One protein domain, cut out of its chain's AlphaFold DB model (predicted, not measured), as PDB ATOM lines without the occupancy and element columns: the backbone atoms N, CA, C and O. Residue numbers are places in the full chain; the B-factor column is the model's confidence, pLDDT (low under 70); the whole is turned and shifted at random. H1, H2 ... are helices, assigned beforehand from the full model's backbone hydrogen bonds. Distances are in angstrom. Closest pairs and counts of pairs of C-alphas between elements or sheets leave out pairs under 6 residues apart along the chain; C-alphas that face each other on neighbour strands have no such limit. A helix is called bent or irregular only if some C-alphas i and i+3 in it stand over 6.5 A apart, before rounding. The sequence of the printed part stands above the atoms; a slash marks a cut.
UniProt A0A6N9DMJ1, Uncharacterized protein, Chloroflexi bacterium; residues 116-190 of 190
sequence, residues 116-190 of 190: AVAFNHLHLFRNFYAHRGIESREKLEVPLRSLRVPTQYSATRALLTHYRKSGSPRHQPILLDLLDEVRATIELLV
ATOM      1  N   ALA A 116       1.711 -49.107 -21.246       66.94
ATOM      2  CA  ALA A 116       2.348 -47.813 -21.211       66.94
ATOM      3  C   ALA A 116       1.804 -46.776 -22.213       66.94
ATOM      4  O   ALA A 116       2.223 -46.731 -23.378       66.94
ATOM      5  N   VAL A 117       0.897 -45.896 -21.782       75.88
ATOM      6  CA  VAL A 117       0.488 -44.733 -22.595       75.88
ATOM      7  C   VAL A 117       1.649 -43.740 -22.719       75.88
ATOM      8  O   VAL A 117       1.865 -43.195 -23.800       75.88
ATOM      9  N   ALA A 118       2.432 -43.553 -21.650       78.94
ATOM     10  CA  ALA A 118       3.536 -42.594 -21.603       78.94
ATOM     11  C   ALA A 118       4.649 -42.945 -22.596       78.94
ATOM     12  O   ALA A 118       5.089 -42.070 -23.342       78.94
ATOM     13  N   PHE A 119       5.024 -44.223 -22.695       84.81
ATOM     14  CA  PHE A 119       6.048 -44.688 -23.633       84.81
ATOM     15  C   PHE A 119       5.748 -44.302 -25.086       84.81
ATOM     16  O   PHE A 119       6.639 -43.910 -25.837       84.81
ATOM     17  N   ASN A 120       4.475 -44.335 -25.504       85.75
ATOM     18  CA  ASN A 120       4.088 -43.937 -26.867       85.75
ATOM     19  C   ASN A 120       4.385 -42.461 -27.173       85.75
ATOM     20  O   ASN A 120       4.434 -42.067 -28.341       85.75
ATOM     21  N   HIS A 121       4.571 -41.652 -26.133       88.50
ATOM     22  CA  HIS A 121       4.821 -40.222 -26.209       88.50
ATOM     23  C   HIS A 121       6.278 -39.848 -25.892       88.50
ATOM     24  O   HIS A 121       6.610 -38.672 -26.006       88.50
ATOM     25  N   LEU A 122       7.152 -40.813 -25.570       90.69
ATOM     26  CA  LEU A 122       8.552 -40.571 -25.187       90.69
ATOM     27  C   LEU A 122       9.302 -39.693 -26.205       90.69
ATOM     28  O   LEU A 122       9.850 -38.654 -25.841       90.69
ATOM     29  N   HIS A 123       9.198 -40.019 -27.495       91.25
ATOM     30  CA  HIS A 123       9.784 -39.229 -28.585       91.25
ATOM     31  C   HIS A 123       9.319 -37.755 -28.624       91.25
ATOM     32  O   HIS A 123      10.066 -36.882 -29.065       91.25
ATOM     33  N   LEU A 124       8.092 -37.447 -28.181       91.94
ATOM     34  CA  LEU A 124       7.584 -36.069 -28.135       91.94
ATOM     35  C   LEU A 124       8.230 -35.300 -26.989       91.94
ATOM     36  O   LEU A 124       8.617 -34.150 -27.184       91.94
ATOM     37  N   PHE A 125       8.404 -35.944 -25.829       92.75
ATOM     38  CA  PHE A 125       9.162 -35.362 -24.723       92.75
ATOM     39  C   PHE A 125      10.621 -35.140 -25.129       92.75
ATOM     40  O   PHE A 125      11.145 -34.047 -24.925       92.75
ATOM     41  N   ARG A 126      11.253 -36.115 -25.797       93.44
ATOM     42  CA  ARG A 126      12.611 -35.977 -26.345       93.44
ATOM     43  C   ARG A 126      12.714 -34.798 -27.309       93.44
ATOM     44  O   ARG A 126      13.623 -33.984 -27.184       93.44
ATOM     45  N   ASN A 127      11.787 -34.679 -28.261       92.12
ATOM     46  CA  ASN A 127      11.786 -33.575 -29.226       92.12
ATOM     47  C   ASN A 127      11.575 -32.217 -28.556       92.12
ATOM     48  O   ASN A 127      12.222 -31.244 -28.941       92.12
ATOM     49  N   PHE A 128      10.714 -32.150 -27.540       94.00
ATOM     50  CA  PHE A 128      10.567 -30.949 -26.731       94.00
ATOM     51  C   PHE A 128      11.877 -30.570 -26.037       94.00
ATOM     52  O   PHE A 128      12.299 -29.428 -26.164       94.00
ATOM     53  N   TYR A 129      12.564 -31.493 -25.362       94.12
ATOM     54  CA  TYR A 129      13.815 -31.152 -24.676       94.12
ATOM     55  C   TYR A 129      14.970 -30.838 -25.628       94.12
ATOM     56  O   TYR A 129      15.791 -29.983 -25.308       94.12
ATOM     57  N   ALA A 130      15.014 -31.470 -26.802       90.69
ATOM     58  CA  ALA A 130      16.050 -31.220 -27.801       90.69
ATOM     59  C   ALA A 130      15.916 -29.850 -28.489       90.69
ATOM     60  O   ALA A 130      16.923 -29.270 -28.884       90.69
ATOM     61  N   HIS A 131      14.690 -29.343 -28.662       89.88
ATOM     62  CA  HIS A 131      14.441 -28.114 -29.426       89.88
ATOM     63  C   HIS A 131      13.915 -26.949 -28.586       89.88
ATOM     64  O   HIS A 131      14.142 -25.797 -28.939       89.88
ATOM     65  N   ARG A 132      13.176 -27.235 -27.510       85.56
ATOM     66  CA  ARG A 132      12.517 -26.280 -26.597       85.56
ATOM     67  C   ARG A 132      11.681 -25.189 -27.289       85.56
ATOM     68  O   ARG A 132      11.419 -24.141 -26.709       85.56
ATOM     69  N   GLY A 133      11.231 -25.435 -28.521       87.25
ATOM     70  CA  GLY A 133      10.444 -24.491 -29.318       87.25
ATOM     71  C   GLY A 133       8.939 -24.571 -29.047       87.25
ATOM     72  O   GLY A 133       8.435 -25.606 -28.599       87.25
ATOM     73  N   ILE A 134       8.210 -23.503 -29.389       87.06
ATOM     74  CA  ILE A 134       6.745 -23.396 -29.229       87.06
ATOM     75  C   ILE A 134       6.029 -24.570 -29.913       87.06
ATOM     76  O   ILE A 134       5.238 -25.260 -29.280       87.06
ATOM     77  N   GLU A 135       6.405 -24.894 -31.151       89.44
ATOM     78  CA  GLU A 135       5.816 -26.002 -31.915       89.44
ATOM     79  C   GLU A 135       5.962 -27.362 -31.197       89.44
ATOM     80  O   GLU A 135       5.049 -28.188 -31.175       89.44
ATOM     81  N   SER A 136       7.120 -27.616 -30.576       89.88
ATOM     82  CA  SER A 136       7.361 -28.862 -29.836       89.88
ATOM     83  C   SER A 136       6.545 -28.941 -28.541       89.88
ATOM     84  O   SER A 136       6.118 -30.025 -28.144       89.88
ATOM     85  N   ARG A 137       6.274 -27.786 -27.921       87.94
ATOM     86  CA  ARG A 137       5.410 -27.666 -26.745       87.94
ATOM     87  C   ARG A 137       3.946 -27.911 -27.103       87.94
ATOM     88  O   ARG A 137       3.282 -28.669 -26.408       87.94
ATOM     89  N   GLU A 138       3.463 -27.331 -28.196       90.56
ATOM     90  CA  GLU A 138       2.093 -27.543 -28.684       90.56
ATOM     91  C   GLU A 138       1.834 -29.026 -28.986       90.56
ATOM     92  O   GLU A 138       0.815 -29.593 -28.583       90.56
ATOM     93  N   LYS A 139       2.811 -29.710 -29.598       91.44
ATOM     94  CA  LYS A 139       2.747 -31.160 -29.853       91.44
ATOM     95  C   LYS A 139       2.662 -32.007 -28.578       91.44
ATOM     96  O   LYS A 139       2.187 -33.141 -28.652       91.44
ATOM     97  N   LEU A 140       3.094 -31.490 -27.424       90.69
ATOM     98  CA  LEU A 140       2.969 -32.172 -26.134       90.69
ATOM     99  C   LEU A 140       1.594 -32.007 -25.484       90.69
ATOM    100  O   LEU A 140       1.250 -32.821 -24.629       90.69
ATOM    101  N   GLU A 141       0.773 -31.036 -25.881       89.31
ATOM    102  CA  GLU A 141      -0.510 -30.801 -25.209       89.31
ATOM    103  C   GLU A 141      -1.449 -32.007 -25.270       89.31
ATOM    104  O   GLU A 141      -2.049 -32.383 -24.264       89.31
ATOM    105  N   VAL A 142      -1.579 -32.629 -26.445       89.31
ATOM    106  CA  VAL A 142      -2.443 -33.804 -26.634       89.31
ATOM    107  C   VAL A 142      -1.940 -35.007 -25.813       89.31
ATOM    108  O   VAL A 142      -2.746 -35.581 -25.074       89.31
ATOM    109  N   PRO A 143      -0.643 -35.377 -25.858       88.06
ATOM    110  CA  PRO A 143      -0.053 -36.353 -24.939       88.06
ATOM    111  C   PRO A 143      -0.275 -36.045 -23.459       88.06
ATOM    112  O   PRO A 143      -0.642 -36.926 -22.692       88.06
ATOM    113  N   LEU A 144      -0.083 -34.799 -23.028       87.38
ATOM    114  CA  LEU A 144      -0.275 -34.435 -21.624       87.38
ATOM    115  C   LEU A 144      -1.734 -34.633 -21.203       87.38
ATOM    116  O   LEU A 144      -1.990 -35.219 -20.151       87.38
ATOM    117  N   ARG A 145      -2.693 -34.269 -22.062       87.00
ATOM    118  CA  ARG A 145      -4.119 -34.556 -21.835       87.00
ATOM    119  C   ARG A 145      -4.410 -36.060 -21.786       87.00
ATOM    120  O   ARG A 145      -5.166 -36.490 -20.916       87.00
ATOM    121  N   SER A 146      -3.806 -36.873 -22.662       85.50
ATOM    122  CA  SER A 146      -3.986 -38.339 -22.653       85.50
ATOM    123  C   SER A 146      -3.436 -38.976 -21.369       85.50
ATOM    124  O   SER A 146      -4.043 -39.894 -20.813       85.50
ATOM    125  N   LEU A 147      -2.343 -38.416 -20.841       83.50
ATOM    126  CA  LEU A 147      -1.737 -38.767 -19.556       83.50
ATOM    127  C   LEU A 147      -2.462 -38.149 -18.354       83.50
ATOM    128  O   LEU A 147      -2.086 -38.414 -17.210       83.50
ATOM    129  N   ARG A 148      -3.531 -37.379 -18.605       85.19
ATOM    130  CA  ARG A 148      -4.330 -36.649 -17.612       85.19
ATOM    131  C   ARG A 148      -3.505 -35.654 -16.792       85.19
ATOM    132  O   ARG A 148      -3.841 -35.376 -15.649       85.19
ATOM    133  N   VAL A 149      -2.436 -35.120 -17.370       84.88
ATOM    134  CA  VAL A 149      -1.628 -34.062 -16.769       84.88
ATOM    135  C   VAL A 149      -2.267 -32.704 -17.080       84.88
ATOM    136  O   VAL A 149      -2.660 -32.473 -18.227       84.88
ATOM    137  N   PRO A 150      -2.369 -31.786 -16.100       83.81
ATOM    138  CA  PRO A 150      -2.829 -30.426 -16.357       83.81
ATOM    139  C   PRO A 150      -1.950 -29.723 -17.403       83.81
ATOM    140  O   PRO A 150      -0.724 -29.724 -17.295       83.81
ATOM    141  N   THR A 151      -2.564 -29.102 -18.410       79.44
ATOM    142  CA  THR A 151      -1.855 -28.491 -19.553       79.44
ATOM    143  C   THR A 151      -1.019 -27.271 -19.169       79.44
ATOM    144  O   THR A 151      -0.109 -26.893 -19.901       79.44
ATOM    145  N   GLN A 152      -1.282 -26.672 -18.007       84.00
ATOM    146  CA  GLN A 152      -0.491 -25.571 -17.464       84.00
ATOM    147  C   GLN A 152       0.880 -26.006 -16.920       84.00
ATOM    148  O   GLN A 152       1.701 -25.154 -16.583       84.00
ATOM    149  N   TYR A 153       1.143 -27.309 -16.780       85.25
ATOM    150  CA  TYR A 153       2.436 -27.786 -16.294       85.25
ATOM    151  C   TYR A 153       3.496 -27.721 -17.393       85.25
ATOM    152  O   TYR A 153       3.240 -28.037 -18.552       85.25
ATOM    153  N   SER A 154       4.719 -27.341 -17.010       88.44
ATOM    154  CA  SER A 154       5.888 -27.560 -17.863       88.44
ATOM    155  C   SER A 154       6.090 -29.059 -18.099       88.44
ATOM    156  O   SER A 154       5.641 -29.877 -17.294       88.44
ATOM    157  N   ALA A 155       6.792 -29.438 -19.170       89.94
ATOM    158  CA  ALA A 155       7.094 -30.846 -19.444       89.94
ATOM    159  C   ALA A 155       7.846 -31.509 -18.274       89.94
ATOM    160  O   ALA A 155       7.518 -32.627 -17.879       89.94
ATOM    161  N   THR A 156       8.785 -30.788 -17.658       92.25
ATOM    162  CA  THR A 156       9.540 -31.258 -16.487       92.25
ATOM    163  C   THR A 156       8.617 -31.505 -15.308       92.25
ATOM    164  O   THR A 156       8.610 -32.591 -14.731       92.25
ATOM    165  N   ARG A 157       7.743 -30.542 -15.000       90.06
ATOM    166  CA  ARG A 157       6.754 -30.708 -13.933       90.06
ATOM    167  C   ARG A 157       5.794 -31.854 -14.239       90.06
ATOM    168  O   ARG A 157       5.481 -32.623 -13.340       90.06
ATOM    169  N   ALA A 158       5.348 -31.998 -15.482       89.19
ATOM    170  CA  ALA A 158       4.484 -33.093 -15.906       89.19
ATOM    171  C   ALA A 158       5.106 -34.468 -15.625       89.19
ATOM    172  O   ALA A 158       4.430 -35.343 -15.092       89.19
ATOM    173  N   LEU A 159       6.392 -34.639 -15.944       91.06
ATOM    174  CA  LEU A 159       7.111 -35.900 -15.767       91.06
ATOM    175  C   LEU A 159       7.418 -36.224 -14.300       91.06
ATOM    176  O   LEU A 159       7.401 -37.396 -13.924       91.06
ATOM    177  N   LEU A 160       7.655 -35.199 -13.478       91.19
ATOM    178  CA  LEU A 160       7.993 -35.349 -12.059       91.19
ATOM    179  C   LEU A 160       6.773 -35.382 -11.123       91.19
ATOM    180  O   LEU A 160       6.904 -35.755  -9.962       91.19
ATOM    181  N   THR A 161       5.580 -34.993 -11.584       82.81
ATOM    182  CA  THR A 161       4.411 -34.901 -10.695       82.81
ATOM    183  C   THR A 161       3.733 -36.257 -10.476       82.81
ATOM    184  O   THR A 161       3.353 -36.948 -11.420       82.81
ATOM    185  N   HIS A 162       3.447 -36.569  -9.210       77.38
ATOM    186  CA  HIS A 162       2.543 -37.643  -8.794       77.38
ATOM    187  C   HIS A 162       1.082 -37.213  -9.009       77.38
ATOM    188  O   HIS A 162       0.446 -36.627  -8.131       77.38
ATOM    189  N   TYR A 163       0.535 -37.425 -10.206       66.75
ATOM    190  CA  TYR A 163      -0.838 -36.994 -10.489       66.75
ATOM    191  C   TYR A 163      -1.889 -37.889  -9.803       66.75
ATOM    192  O   TYR A 163      -1.749 -39.107  -9.769       66.75
ATOM    193  N   ARG A 164      -2.988 -37.312  -9.295       60.25
ATOM    194  CA  ARG A 164      -4.140 -38.057  -8.745       60.25
ATOM    195  C   ARG A 164      -5.128 -38.432  -9.848       60.25
ATOM    196  O   ARG A 164      -5.780 -37.561 -10.415       60.25
ATOM    197  N   LYS A 165      -5.331 -39.725 -10.106       55.31
ATOM    198  CA  LYS A 165      -6.428 -40.199 -10.966       55.31
ATOM    199  C   LYS A 165      -7.644 -40.508 -10.089       55.31
ATOM    200  O   LYS A 165      -7.560 -41.376  -9.232       55.31
ATOM    201  N   SER A 166      -8.778 -39.835 -10.319       56.06
ATOM    202  CA  SER A 166     -10.086 -40.201  -9.729       56.06
ATOM    203  C   SER A 166     -10.061 -40.467  -8.212       56.06
ATOM    204  O   SER A 166     -10.631 -41.446  -7.747       56.06
ATOM    205  N   GLY A 167      -9.379 -39.619  -7.439       58.19
ATOM    206  CA  GLY A 167      -9.327 -39.738  -5.976       58.19
ATOM    207  C   GLY A 167      -8.184 -40.591  -5.415       58.19
ATOM    208  O   GLY A 167      -7.925 -40.482  -4.220       58.19
ATOM    209  N   SER A 168      -7.434 -41.335  -6.241       59.38
ATOM    210  CA  SER A 168      -6.216 -42.034  -5.804       59.38
ATOM    211  C   SER A 168      -4.949 -41.381  -6.384       59.38
ATOM    212  O   SER A 168      -4.890 -41.124  -7.594       59.38
ATOM    213  N   PRO A 169      -3.938 -41.047  -5.562       65.81
ATOM    214  CA  PRO A 169      -2.643 -40.584  -6.056       65.81
ATOM    215  C   PRO A 169      -1.962 -41.677  -6.881       65.81
ATOM    216  O   PRO A 169      -1.948 -42.838  -6.479       65.81
ATOM    217  N   ARG A 170      -1.374 -41.318  -8.033       72.00
ATOM    218  CA  ARG A 170      -0.372 -42.186  -8.665       72.00
ATOM    219  C   ARG A 170       0.714 -42.456  -7.634       72.00
ATOM    220  O   ARG A 170       1.216 -41.525  -7.003       72.00
ATOM    221  N   HIS A 171       1.081 -43.721  -7.504       79.88
ATOM    222  CA  HIS A 171       2.127 -44.135  -6.580       79.88
ATOM    223  C   HIS A 171       3.493 -43.547  -6.964       79.88
ATOM    224  O   HIS A 171       4.295 -43.273  -6.077       79.88
ATOM    225  N   GLN A 172       3.723 -43.254  -8.251       87.94
ATOM    226  CA  GLN A 172       5.001 -42.743  -8.748       87.94
ATOM    227  C   GLN A 172       4.872 -41.702  -9.880       87.94
ATOM    228  O   GLN A 172       3.794 -41.573 -10.480       87.94
ATOM    229  N   PRO A 173       5.941 -40.926 -10.154       90.25
ATOM    230  CA  PRO A 173       6.009 -39.994 -11.276       90.25
ATOM    231  C   PRO A 173       5.992 -40.708 -12.629       90.25
ATOM    232  O   PRO A 173       6.481 -41.828 -12.762       90.25
ATOM    233  N   ILE A 174       5.528 -40.001 -13.664       89.31
ATOM    234  CA  ILE A 174       5.486 -40.518 -15.043       89.31
ATOM    235  C   ILE A 174       6.888 -40.881 -15.543       89.31
ATOM    236  O   ILE A 174       7.036 -41.833 -16.302       89.31
ATOM    237  N   LEU A 175       7.922 -40.144 -15.123       92.12
ATOM    238  CA  LEU A 175       9.299 -40.469 -15.493       92.12
ATOM    239  C   LEU A 175       9.733 -41.852 -14.989       92.12
ATOM    240  O   LEU A 175      10.414 -42.564 -15.717       92.12
ATOM    241  N   LEU A 176       9.328 -42.235 -13.773       91.31
ATOM    242  CA  LEU A 176       9.637 -43.562 -13.239       91.31
ATOM    243  C   LEU A 176       8.834 -44.642 -13.963       91.31
ATOM    244  O   LEU A 176       9.418 -45.643 -14.355       91.31
ATOM    245  N   ASP A 177       7.554 -44.386 -14.259       87.44
ATOM    246  CA  ASP A 177       6.756 -45.296 -15.092       87.44
ATOM    247  C   ASP A 177       7.437 -45.555 -16.449       87.44
ATOM    248  O   ASP A 177       7.538 -46.696 -16.884       87.44
ATOM    249  N   LEU A 178       7.966 -44.510 -17.098       89.38
ATOM    250  CA  LEU A 178       8.698 -44.642 -18.361       89.38
ATOM    251  C   LEU A 178       9.961 -45.503 -18.225       89.38
ATOM    252  O   LEU A 178      10.236 -46.323 -19.101       89.38
ATOM    253  N   LEU A 179      10.736 -45.302 -17.156       91.81
ATOM    254  CA  LEU A 179      11.955 -46.070 -16.893       91.81
ATOM    255  C   LEU A 179      11.639 -47.544 -16.633       91.81
ATOM    256  O   LEU A 179      12.253 -48.412 -17.253       91.81
ATOM    257  N   ASP A 180      10.660 -47.818 -15.771       89.44
ATOM    258  CA  ASP A 180      10.215 -49.172 -15.441       89.44
ATOM    259  C   ASP A 180       9.676 -49.894 -16.678       89.44
ATOM    260  O   ASP A 180       9.975 -51.065 -16.901       89.44
ATOM    261  N   GLU A 181       8.925 -49.191 -17.527       87.38
ATOM    262  CA  GLU A 181       8.373 -49.743 -18.763       87.38
ATOM    263  C   GLU A 181       9.465 -50.080 -19.780       87.38
ATOM    264  O   GLU A 181       9.457 -51.177 -20.338       87.38
ATOM    265  N   VAL A 182      10.419 -49.171 -20.019       89.06
ATOM    266  CA  VAL A 182      11.551 -49.447 -20.919       89.06
ATOM    267  C   VAL A 182      12.367 -50.612 -20.386       89.06
ATOM    268  O   VAL A 182      12.677 -51.525 -21.149       89.06
ATOM    269  N   ARG A 183      12.663 -50.621 -19.084       90.81
ATOM    270  CA  ARG A 183      13.376 -51.715 -18.430       90.81
ATOM    271  C   ARG A 183      12.651 -53.045 -18.625       90.81
ATOM    272  O   ARG A 183      13.248 -53.966 -19.170       90.81
ATOM    273  N   ALA A 184      11.375 -53.128 -18.253       88.38
ATOM    274  CA  ALA A 184      10.586 -54.350 -18.370       88.38
ATOM    275  C   ALA A 184      10.468 -54.817 -19.827       88.38
ATOM    276  O   ALA A 184      10.578 -56.006 -20.111       88.38
ATOM    277  N   THR A 185      10.280 -53.896 -20.780       87.62
ATOM    278  CA  THR A 185      10.268 -54.254 -22.202       87.62
ATOM    279  C   THR A 185      11.623 -54.797 -22.652       87.62
ATOM    280  O   THR A 185      11.639 -55.788 -23.369       87.62
ATOM    281  N   ILE A 186      12.747 -54.199 -22.248       87.62
ATOM    282  CA  ILE A 186      14.084 -54.701 -22.600       87.62
ATOM    283  C   ILE A 186      14.329 -56.079 -21.972       87.62
ATOM    284  O   ILE A 186      14.766 -56.982 -22.675       87.62
ATOM    285  N   GLU A 187      14.000 -56.259 -20.691       87.19
ATOM    286  CA  GLU A 187      14.139 -57.537 -19.973       87.19
ATOM    287  C   GLU A 187      13.304 -58.662 -20.604       87.19
ATOM    288  O   GLU A 187      13.697 -59.818 -20.542       87.19
ATOM    289  N   LEU A 188      12.173 -58.343 -21.240       84.75
ATOM    290  CA  LEU A 188      11.351 -59.320 -21.964       84.75
ATOM    291  C   LEU A 188      11.835 -59.603 -23.397       84.75
ATOM    292  O   LEU A 188      11.306 -60.508 -24.045       84.75
ATOM    293  N   LEU A 189      12.756 -58.797 -23.932       82.88
ATOM    294  CA  LEU A 189      13.287 -58.942 -25.293       82.88
ATOM    295  C   LEU A 189      14.633 -59.677 -25.354       82.88
ATOM    296  O   LEU A 189      14.993 -60.131 -26.442       82.88
ATOM    297  N   VAL A 190      15.362 -59.742 -24.237       71.44
ATOM    298  CA  VAL A 190      16.650 -60.443 -24.076       71.44
ATOM    299  C   VAL A 190      16.399 -61.820 -23.474       71.44
ATOM    300  O   VAL A 190      16.997 -62.788 -23.991       71.44
TER     301      VAL A 190
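AT A GLANCE: This is residues 116 to 190 of the 190 residues of an uncharacterized protein of Chloroflexi bacterium (UniProt A0A6N9DMJ1). A flat model in which a helical hairpin, H1 and H2, has the short helix H3 close beside it, while H4 starts at H3, passes the first turns of H1 and runs outward as an arm whose residues 183 to 190 stick out. Between H3 and H4 the chain makes a long loop, residues 161 to 173, that folds back on itself. The printed part has 75 residues with four named helices, in the order H1, H2, H3, H4, and no named strand; the class is all helix. The whole is compact, with a radius of gyration of the C-alphas of 12.9 A, and spans 38 by 32 by 16 A.

IN THESE COORDINATES: H1 is residues 119 to 131, 19.5 A long, and begins with C-alpha 119 at (6.048, -44.688, -23.633). It is irregular: C-alphas 120 and 123 are 7.6 A apart. H2 is residues 134 to 146, also 19.5 A long, and only just irregular, with C-alphas 139 and 142 at 6.7 A. H3 is residues 155 to 160, 8.7 A, beginning at C-alpha 155 (7.094, -30.846, -19.444). H4, the longest helix, is residues 174 to 187, 19.7 A, and ends with C-alpha 187 at (14.139, -57.537, -19.973).

HOW THE PARTS SIT: H1 and H2 form a helical hairpin: they touch, with the C-alphas of Phe 128 and Ser 136 closest at 4.9 A, and run opposite ways at a shallow tilt of 21 degrees. H3 is close to H1 but not clearly touching, the closest C-alphas being those of Phe 125 and Ala 155, 7.2 A apart. H3 is likewise close to H2 but not clearly touching, with the C-alphas of Leu 144 and Ala 158 closest at 7.6 A. H4 touches H3 with residues 174 to 175 alone, and the two are about perpendicular at 74 degrees; the closest C-alphas, those of Leu 159 and Ile 174, are 4.9 A apart. Residues 178 to 182 of H4 touch residues 119 to 122 of H1 at a steep tilt of 61 degrees, opposite ways, with the C-alphas of Phe 119 and Leu 178 closest at 5.9 A. H2 and H4 are apart. The helix packing is mostly crossed, but only just: 1 of 3 touching pairs is at a shallow tilt. In H3 and H4 every O i to N i+4 pair is within hydrogen-bond range; in H1 and in H2 it is 7 of 9.

THE WHOLE: The C-alphas farthest apart, those of Gln 152 and Val 190, are 39.4 A apart. The printed part has no cut and ends at the chain's last residue, 190. The link from H1 to H2 is tight, that from H2 to H3 short, and that from H3 to H4 long, with residues 164 to 165 paired antiparallel with 168 to 169. Residues 130 to 135 stand free, as do 183 to 190, of which 183 to 187 belong to H4. The mean pLDDT of the printed part is 84.6; residue 116 and residues 163 to 169 are under 70.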